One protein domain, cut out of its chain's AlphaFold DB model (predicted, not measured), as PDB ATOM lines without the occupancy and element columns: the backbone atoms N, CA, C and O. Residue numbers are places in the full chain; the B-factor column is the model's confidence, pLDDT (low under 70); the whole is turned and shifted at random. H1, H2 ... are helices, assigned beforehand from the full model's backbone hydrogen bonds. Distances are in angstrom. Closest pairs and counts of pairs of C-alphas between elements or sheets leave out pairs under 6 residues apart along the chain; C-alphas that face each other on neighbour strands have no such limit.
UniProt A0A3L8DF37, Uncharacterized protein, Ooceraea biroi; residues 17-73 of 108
ATOM      1  N   GLN A  17      -5.414  -8.792   7.415       97.38
ATOM      2  CA  GLN A  17      -4.172  -8.285   6.816       97.38
ATOM      3  C   GLN A  17      -2.991  -9.243   7.022       97.38
ATOM      4  O   GLN A  17      -2.251  -9.532   6.082       97.38
ATOM      5  N   ASN A  18      -2.826  -9.779   8.236       97.62
ATOM      6  CA  ASN A  18      -1.783 -10.771   8.503       97.62
ATOM      7  C   ASN A  18      -2.002 -12.059   7.701       97.62
ATOM      8  O   ASN A  18      -1.056 -12.573   7.110       97.62
ATOM      9  N   LEU A  19      -3.242 -12.551   7.639       97.88
ATOM     10  CA  LEU A  19      -3.590 -13.744   6.870       97.88
ATOM     11  C   LEU A  19      -3.260 -13.571   5.376       97.88
ATOM     12  O   LEU A  19      -2.719 -14.484   4.759       97.88
ATOM     13  N   GLU A  20      -3.539 -12.402   4.797       98.06
ATOM     14  CA  GLU A  20      -3.201 -12.074   3.404       98.06
ATOM     15  C   GLU A  20      -1.688 -12.001   3.163       98.06
ATOM     16  O   GLU A  20      -1.194 -12.489   2.140       98.06
ATOM     17  N   ALA A  21      -0.938 -11.417   4.100       98.25
ATOM     18  CA  ALA A  21       0.517 -11.345   4.023       98.25
ATOM     19  C   ALA A  21       1.158 -12.744   4.097       98.25
ATOM     20  O   ALA A  21       2.034 -13.072   3.289       98.25
ATOM     21  N   ASP A  22       0.687 -13.584   5.022       98.00
ATOM     22  CA  ASP A  22       1.143 -14.966   5.168       98.00
ATOM     23  C   ASP A  22       0.807 -15.800   3.927       98.00
ATOM     24  O   ASP A  22       1.671 -16.523   3.423       98.00
ATOM     25  N   TRP A  23      -0.401 -15.642   3.377       98.31
ATOM     26  CA  TRP A  23      -0.806 -16.300   2.136       98.31
ATOM     27  C   TRP A  23       0.073 -15.887   0.952       98.31
ATOM     28  O   TRP A  23       0.615 -16.742   0.256       98.31
ATOM     29  N   THR A  24       0.324 -14.587   0.783       98.38
ATOM     30  CA  THR A  24       1.211 -14.069  -0.275       98.38
ATOM     31  C   THR A  24       2.618 -14.661  -0.162       98.38
ATOM     32  O   THR A  24       3.225 -15.075  -1.154       98.38
ATOM     33  N   ARG A  25       3.155 -14.744   1.063       98.38
ATOM     34  CA  ARG A  25       4.465 -15.356   1.316       98.38
ATOM     35  C   ARG A  25       4.458 -16.852   1.009       98.38
ATOM     36  O   ARG A  25       5.429 -17.350   0.439       98.38
ATOM     37  N   PHE A  26       3.395 -17.559   1.384       98.19
ATOM     38  CA  PHE A  26       3.222 -18.976   1.081       98.19
ATOM     39  C   PHE A  26       3.206 -19.224  -0.431       98.19
ATOM     40  O   PHE A  26       3.999 -20.035  -0.905       98.19
ATOM     41  N   GLN A  27       2.409 -18.466  -1.192       98.06
ATOM     42  CA  GLN A  27       2.361 -18.549  -2.655       98.06
ATOM     43  C   GLN A  27       3.729 -18.273  -3.288       98.06
ATOM     44  O   GLN A  27       4.218 -19.074  -4.076       98.06
ATOM     45  N   SER A  28       4.427 -17.214  -2.860       98.06
ATOM     46  CA  SER A  28       5.772 -16.915  -3.371       98.06
ATOM     47  C   SER A  28       6.776 -18.045  -3.112       98.06
ATOM     48  O   SER A  28       7.662 -18.301  -3.931       98.06
ATOM     49  N   ASN A  29       6.673 -18.723  -1.966       96.50
ATOM     50  CA  ASN A  29       7.515 -19.878  -1.667       96.50
ATOM     51  C   ASN A  29       7.121 -21.100  -2.506       96.50
ATOM     52  O   ASN A  29       8.015 -21.804  -2.973       96.50
ATOM     53  N   HIS A  30       5.823 -21.323  -2.725       96.75
ATOM     54  CA  HIS A  30       5.327 -22.362  -3.623       96.75
ATOM     55  C   HIS A  30       5.858 -22.162  -5.048       96.75
ATOM     56  O   HIS A  30       6.444 -23.084  -5.605       96.75
ATOM     57  N   ASP A  31       5.773 -20.950  -5.598       96.94
ATOM     58  CA  ASP A  31       6.253 -20.647  -6.951       96.94
ATOM     59  C   ASP A  31       7.752 -20.933  -7.109       96.94
ATOM     60  O   ASP A  31       8.190 -21.538  -8.092       96.94
ATOM     61  N   LYS A  32       8.562 -20.556  -6.110       95.94
ATOM     62  CA  LYS A  32      10.001 -20.873  -6.078       95.94
ATOM     63  C   LYS A  32      10.253 -22.377  -6.016       95.94
ATOM     64  O   LYS A  32      11.184 -22.874  -6.653       95.94
ATOM     65  N   LEU A  33       9.443 -23.099  -5.247       94.19
ATOM     66  CA  LEU A  33       9.551 -24.545  -5.116       94.19
ATOM     67  C   LEU A  33       9.194 -25.244  -6.438       94.19
ATOM     68  O   LEU A  33       9.954 -26.090  -6.900       94.19
ATOM     69  N   ILE A  34       8.107 -24.837  -7.097       94.75
ATOM     70  CA  ILE A  34       7.716 -25.342  -8.421       94.75
ATOM     71  C   ILE A  34       8.798 -25.049  -9.464       94.75
ATOM     72  O   ILE A  34       9.147 -25.927 -10.253       94.75
ATOM     73  N   GLY A  35       9.386 -23.850  -9.437       94.44
ATOM     74  CA  GLY A  35      10.473 -23.470 -10.343       94.44
ATOM     75  C   GLY A  35      11.772 -24.265 -10.158       94.44
ATOM     76  O   GLY A  35      12.616 -24.260 -11.050       94.44
ATOM     77  N   SER A  36      11.939 -24.960  -9.027       92.94
ATOM     78  CA  SER A  36      13.126 -25.763  -8.695       92.94
ATOM     79  C   SER A  36      12.818 -27.256  -8.525       92.94
ATOM     80  O   SER A  36      13.629 -28.003  -7.974       92.94
ATOM     81  N   ILE A  37      11.652 -27.701  -9.004       94.06
ATOM     82  CA  ILE A  37      11.146 -29.046  -8.746       94.06
ATOM     83  C   ILE A  37      11.993 -30.130  -9.431       94.06
ATOM     84  O   ILE A  37      12.323 -30.058 -10.614       94.06
ATOM     85  N   THR A  38      12.305 -31.179  -8.679       94.25
ATOM     86  CA  THR A  38      12.970 -32.408  -9.134       94.25
ATOM     87  C   THR A  38      12.077 -33.627  -8.893       94.25
ATOM     88  O   THR A  38      11.111 -33.557  -8.126       94.25
ATOM     89  N   GLU A  39      12.396 -34.773  -9.505       93.50
ATOM     90  CA  GLU A  39      11.635 -36.012  -9.275       93.50
ATOM     91  C   GLU A  39      11.624 -36.458  -7.811       93.50
ATOM     92  O   GLU A  39      10.620 -36.993  -7.348       93.50
ATOM     93  N   ASP A  40      12.698 -36.209  -7.062       92.44
ATOM     94  CA  ASP A  40      12.739 -36.552  -5.641       92.44
ATOM     95  C   ASP A  40      11.881 -35.606  -4.806       92.44
ATOM     96  O   ASP A  40      11.153 -36.058  -3.926       92.44
ATOM     97  N   THR A  41      11.870 -34.308  -5.129       91.12
ATOM     98  CA  THR A  41      10.987 -33.362  -4.430       91.12
ATOM     99  C   THR A  41       9.508 -33.621  -4.707       91.12
ATOM    100  O   THR A  41       8.705 -33.422  -3.807       91.12
ATOM    101  N   ARG A  42       9.132 -34.141  -5.887       92.81
ATOM    102  CA  ARG A  42       7.735 -34.508  -6.208       92.81
ATOM    103  C   ARG A  42       7.166 -35.615  -5.320       92.81
ATOM    104  O   ARG A  42       5.952 -35.764  -5.267       92.81
ATOM    105  N   LYS A  43       8.027 -36.398  -4.665       95.25
ATOM    106  CA  LYS A  43       7.628 -37.486  -3.761       95.25
ATOM    107  C   LYS A  43       7.363 -37.001  -2.335       95.25
ATOM    108  O   LYS A  43       6.959 -37.805  -1.508       95.25
ATOM    109  N   LEU A  44       7.655 -35.735  -2.035       95.56
ATOM    110  CA  LEU A  44       7.377 -35.156  -0.726       95.56
ATOM    111  C   LEU A  44       5.868 -34.982  -0.539       95.56
ATOM    112  O   LEU A  44       5.183 -34.565  -1.477       95.56
ATOM    113  N   ASP A  45       5.408 -35.174   0.697       96.19
ATOM    114  CA  ASP A  45       4.010 -35.033   1.135       96.19
ATOM    115  C   ASP A  45       3.367 -33.727   0.648       96.19
ATOM    116  O   ASP A  45       2.202 -33.685   0.270       96.19
ATOM    117  N   TYR A  46       4.163 -32.655   0.559       95.25
ATOM    118  CA  TYR A  46       3.741 -31.370  -0.001       95.25
ATOM    119  C   TYR A  46       3.040 -31.480  -1.364       95.25
ATOM    120  O   TYR A  46       2.071 -30.767  -1.620       95.25
ATOM    121  N   PHE A  47       3.530 -32.361  -2.235       94.56
ATOM    122  CA  PHE A  47       3.001 -32.549  -3.582       94.56
ATOM    123  C   PHE A  47       2.074 -33.749  -3.696       94.56
ATOM    124  O   PHE A  47       1.119 -33.689  -4.466       94.56
ATOM    125  N   THR A  48       2.352 -34.841  -2.980       95.94
ATOM    126  CA  THR A  48       1.519 -36.048  -3.058       95.94
ATOM    127  C   THR A  48       0.165 -35.854  -2.393       95.94
ATOM    128  O   THR A  48      -0.820 -36.416  -2.867       95.94
ATOM    129  N   ASP A  49       0.107 -35.022  -1.352       96.31
ATOM    130  CA  ASP A  49      -1.097 -34.812  -0.545       96.31
ATOM    131  C   ASP A  49      -1.831 -33.519  -0.931       96.31
ATOM    132  O   ASP A  49      -2.739 -33.081  -0.227       96.31
ATOM    133  N   ASP A  50      -1.428 -32.893  -2.042       93.62
ATOM    134  CA  ASP A  50      -2.010 -31.657  -2.575       93.62
ATOM    135  C   ASP A  50      -2.114 -30.533  -1.521       93.62
ATOM    136  O   ASP A  50      -3.104 -29.801  -1.414       93.62
ATOM    137  N   LEU A  51      -1.060 -30.391  -0.702       96.00
ATOM    138  CA  LEU A  51      -1.038 -29.460   0.431       96.00
ATOM    139  C   LEU A  51      -1.231 -28.006  -0.002       96.00
ATOM    140  O   LEU A  51      -1.784 -27.214   0.760       96.00
ATOM    141  N   TYR A  52      -0.795 -27.640  -1.210       96.75
ATOM    142  CA  TYR A  52      -1.059 -26.307  -1.743       96.75
ATOM    143  C   TYR A  52      -2.565 -26.055  -1.893       96.75
ATOM    144  O   TYR A  52      -3.056 -25.069  -1.344       96.75
ATOM    145  N   ALA A  53      -3.303 -26.948  -2.563       96.44
ATOM    146  CA  ALA A  53      -4.746 -26.797  -2.743       96.44
ATOM    147  C   ALA A  53      -5.498 -26.865  -1.405       96.44
ATOM    148  O   ALA A  53      -6.439 -26.104  -1.171       96.44
ATOM    149  N   GLY A  54      -5.052 -27.729  -0.486       97.81
ATOM    150  CA  GLY A  54      -5.585 -27.786   0.876       97.81
ATOM    151  C   GLY A  54      -5.432 -26.455   1.621       97.81
ATOM    152  O   GLY A  54      -6.400 -25.938   2.183       97.81
ATOM    153  N   CYS A  55      -4.236 -25.865   1.580       97.62
ATOM    154  CA  CYS A  55      -3.970 -24.554   2.171       97.62
ATOM    155  C   CYS A  55      -4.754 -23.428   1.485       97.62
ATOM    156  O   CYS A  55      -5.237 -22.534   2.175       97.62
ATOM    157  N   GLU A  56      -4.901 -23.467   0.159       98.00
ATOM    158  CA  GLU A  56      -5.673 -22.481  -0.604       98.00
ATOM    159  C   GLU A  56      -7.140 -22.461  -0.166       98.00
ATOM    160  O   GLU A  56      -7.676 -21.409   0.189       98.00
ATOM    161  N   ASN A  57      -7.767 -23.636  -0.101       98.00
ATOM    162  CA  ASN A  57      -9.142 -23.771   0.364       98.00
ATOM    163  C   ASN A  57      -9.304 -23.268   1.804       98.00
ATOM    164  O   ASN A  57     -10.205 -22.474   2.080       98.00
ATOM    165  N   ALA A  58      -8.400 -23.664   2.704       97.88
ATOM    166  CA  ALA A  58      -8.425 -23.221   4.095       97.88
ATOM    167  C   ALA A  58      -8.253 -21.696   4.221       97.88
ATOM    168  O   ALA A  58      -8.938 -21.058   5.020       97.88
ATOM    169  N   TYR A  59      -7.374 -21.090   3.418       98.25
ATOM    170  CA  TYR A  59      -7.204 -19.639   3.381       98.25
ATOM    171  C   TYR A  59      -8.505 -18.935   2.987       98.25
ATOM    172  O   TYR A  59      -8.930 -18.015   3.691       98.25
ATOM    173  N   PHE A  60      -9.168 -19.370   1.911       98.19
ATOM    174  CA  PHE A  60     -10.426 -18.762   1.475       98.19
ATOM    175  C   PHE A  60     -11.550 -18.943   2.498       98.19
ATOM    176  O   PHE A  60     -12.277 -17.984   2.773       98.19
ATOM    177  N   GLU A  61     -11.665 -20.126   3.101       98.25
ATOM    178  CA  GLU A  61     -12.655 -20.415   4.143       98.25
ATOM    179  C   GLU A  61     -12.473 -19.504   5.364       98.25
ATOM    180  O   GLU A  61     -13.416 -18.838   5.808       98.25
ATOM    181  N   VAL A  62     -11.244 -19.410   5.881       97.31
ATOM    182  CA  VAL A  62     -10.929 -18.572   7.044       97.31
ATOM    183  C   VAL A  62     -11.089 -17.092   6.708       97.31
ATOM    184  O   VAL A  62     -11.677 -16.351   7.496       97.31
ATOM    185  N   LYS A  63     -10.612 -16.645   5.541       97.44
ATOM    186  CA  LYS A  63     -10.743 -15.249   5.110       97.44
ATOM    187  C   LYS A  63     -12.207 -14.843   4.989       97.44
ATOM    188  O   LYS A  63     -12.592 -13.810   5.531       97.44
ATOM    189  N   SER A  64     -13.025 -15.668   4.336       97.25
ATOM    190  CA  SER A  64     -14.464 -15.429   4.214       97.25
ATOM    191  C   SER A  64     -15.132 -15.357   5.589       97.25
ATOM    192  O   SER A  64     -15.862 -14.405   5.862       97.25
ATOM    193  N   SER A  65     -14.805 -16.290   6.486       96.50
ATOM    194  CA  SER A  65     -15.345 -16.325   7.849       96.50
ATOM    195  C   SER A  65     -14.964 -15.083   8.663       96.50
ATOM    196  O   SER A  65     -15.796 -14.531   9.380       96.50
ATOM    197  N   LEU A  66     -13.718 -14.607   8.548       95.00
ATOM    198  CA  LEU A  66     -13.263 -13.388   9.225       95.00
ATOM    199  C   LEU A  66     -13.948 -12.135   8.674       95.00
ATOM    200  O   LEU A  66     -14.302 -11.262   9.460       95.00
ATOM    201  N   MET A  67     -14.162 -12.051   7.359       94.50
ATOM    202  CA  MET A  67     -14.883 -10.933   6.740       94.50
ATOM    203  C   MET A  67     -16.351 -10.905   7.174       94.50
ATOM    204  O   MET A  67     -16.831  -9.871   7.625       94.50
ATOM    205  N   GLN A  68     -17.034 -12.053   7.149       94.50
ATOM    206  CA  GLN A  68     -18.400 -12.165   7.671       94.50
ATOM    207  C   GLN A  68     -18.474 -11.780   9.150       94.50
ATOM    208  O   GLN A  68     -19.427 -11.137   9.583       94.50
ATOM    209  N   LEU A  69     -17.461 -12.153   9.936       93.44
ATOM    210  CA  LEU A  69     -17.382 -11.766  11.336       93.44
ATOM    211  C   LEU A  69     -17.156 -10.256  11.488       93.44
ATOM    212  O   LEU A  69     -17.817  -9.663  12.333       93.44
ATOM    213  N   CYS A  70     -16.307  -9.621  10.669       91.50
ATOM    214  CA  CYS A  70     -16.147  -8.160  10.642       91.50
ATOM    215  C   CYS A  70     -17.484  -7.443  10.449       91.50
ATOM    216  O   CYS A  70     -17.757  -6.500  11.187       91.50
ATOM    217  N   ASP A  71     -18.333  -7.926   9.539       89.81
ATOM    218  CA  ASP A  71     -19.641  -7.319   9.257       89.81
ATOM    219  C   ASP A  71     -20.582  -7.338  10.479       89.81
ATOM    220  O   ASP A  71     -21.491  -6.514  10.588       89.81
ATOM    221  N   THR A  72     -20.357  -8.239  11.445       90.81
ATOM    222  CA  THR A  72     -21.118  -8.266  12.710       90.81
ATOM    223  C   THR A  72     -20.661  -7.216  13.730       90.81
ATOM    224  O   THR A  72     -21.389  -6.938  14.686       90.81
ATOM    225  N   PHE A  73     -19.482  -6.612  13.538       85.31
ATOM    226  CA  PHE A  73     -18.946  -5.540  14.376       85.31
ATOM    227  C   PHE A  73     -19.093  -4.201  13.639       85.31
ATOM    228  O   PHE A  73     -18.201  -3.834  12.872       85.31
TER     229      PHE A  73
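What this domain is: This is residues 17 to 73 of the 108 residues of an uncharacterized protein of Ooceraea biroi (UniProt A0A3L8DF37). Two long helices, H1 and H3, lie loosely side by side and run opposite ways, and the stretch that joins them at one end of the rod holds the very short helix H2. Residues 67 to 73, of which 67 to 71 belong to H3, stick out at the other end, and residues 35 to 40 stand free too. The printed part has 57 residues with three named helices in the order H1, H2, H3 and no named strand; its class is all helix. The whole is loose, with a radius of gyration of the C-alphas of 14.4 A, and spans 49 by 19 by 10 A.

Where its parts are: Find C-alpha 17 at (-4.172, -8.285, 6.816); from there H1, residues 17 to 35, runs 27.2 A to C-alpha 35 at (10.473, -23.470, -10.343). Read on to Asp 45, where H2, residues 45 to 48, begins. H3, residues 51 to 71, starts at Leu 51 and runs 30.2 A to C-alpha 71 at (-19.641, -7.319, 9.257).

How they stand to each other: Look first at Trp 23 and Tyr 59, whose C-alphas, 7.3 A apart, are the closest of H1 and H3. These helices touch, with 4 pairs of C-alphas within 8 A. Their lines stand at a shallow tilt of 15 degrees, and they run opposite ways. H2 and H3 are close but not clearly touching; their closest C-alphas, those of Tyr 46 and Tyr 52, are 7.2 A apart. H1 and H2 are apart. In H1 and H3 every O i to N i+4 pair is within hydrogen-bond range, while H2 is too short for such a pair.

The domain as a whole: Go to Glu 39 and Phe 73 for the two C-alphas farthest apart, 49.2 A. The printed part has no cut. The link from H1 to H2 is short, with 9 residues, and that from H2 to H3 is tight, with 2. The mean pLDDT of the printed part is 95.7, and no printed residue is under 70.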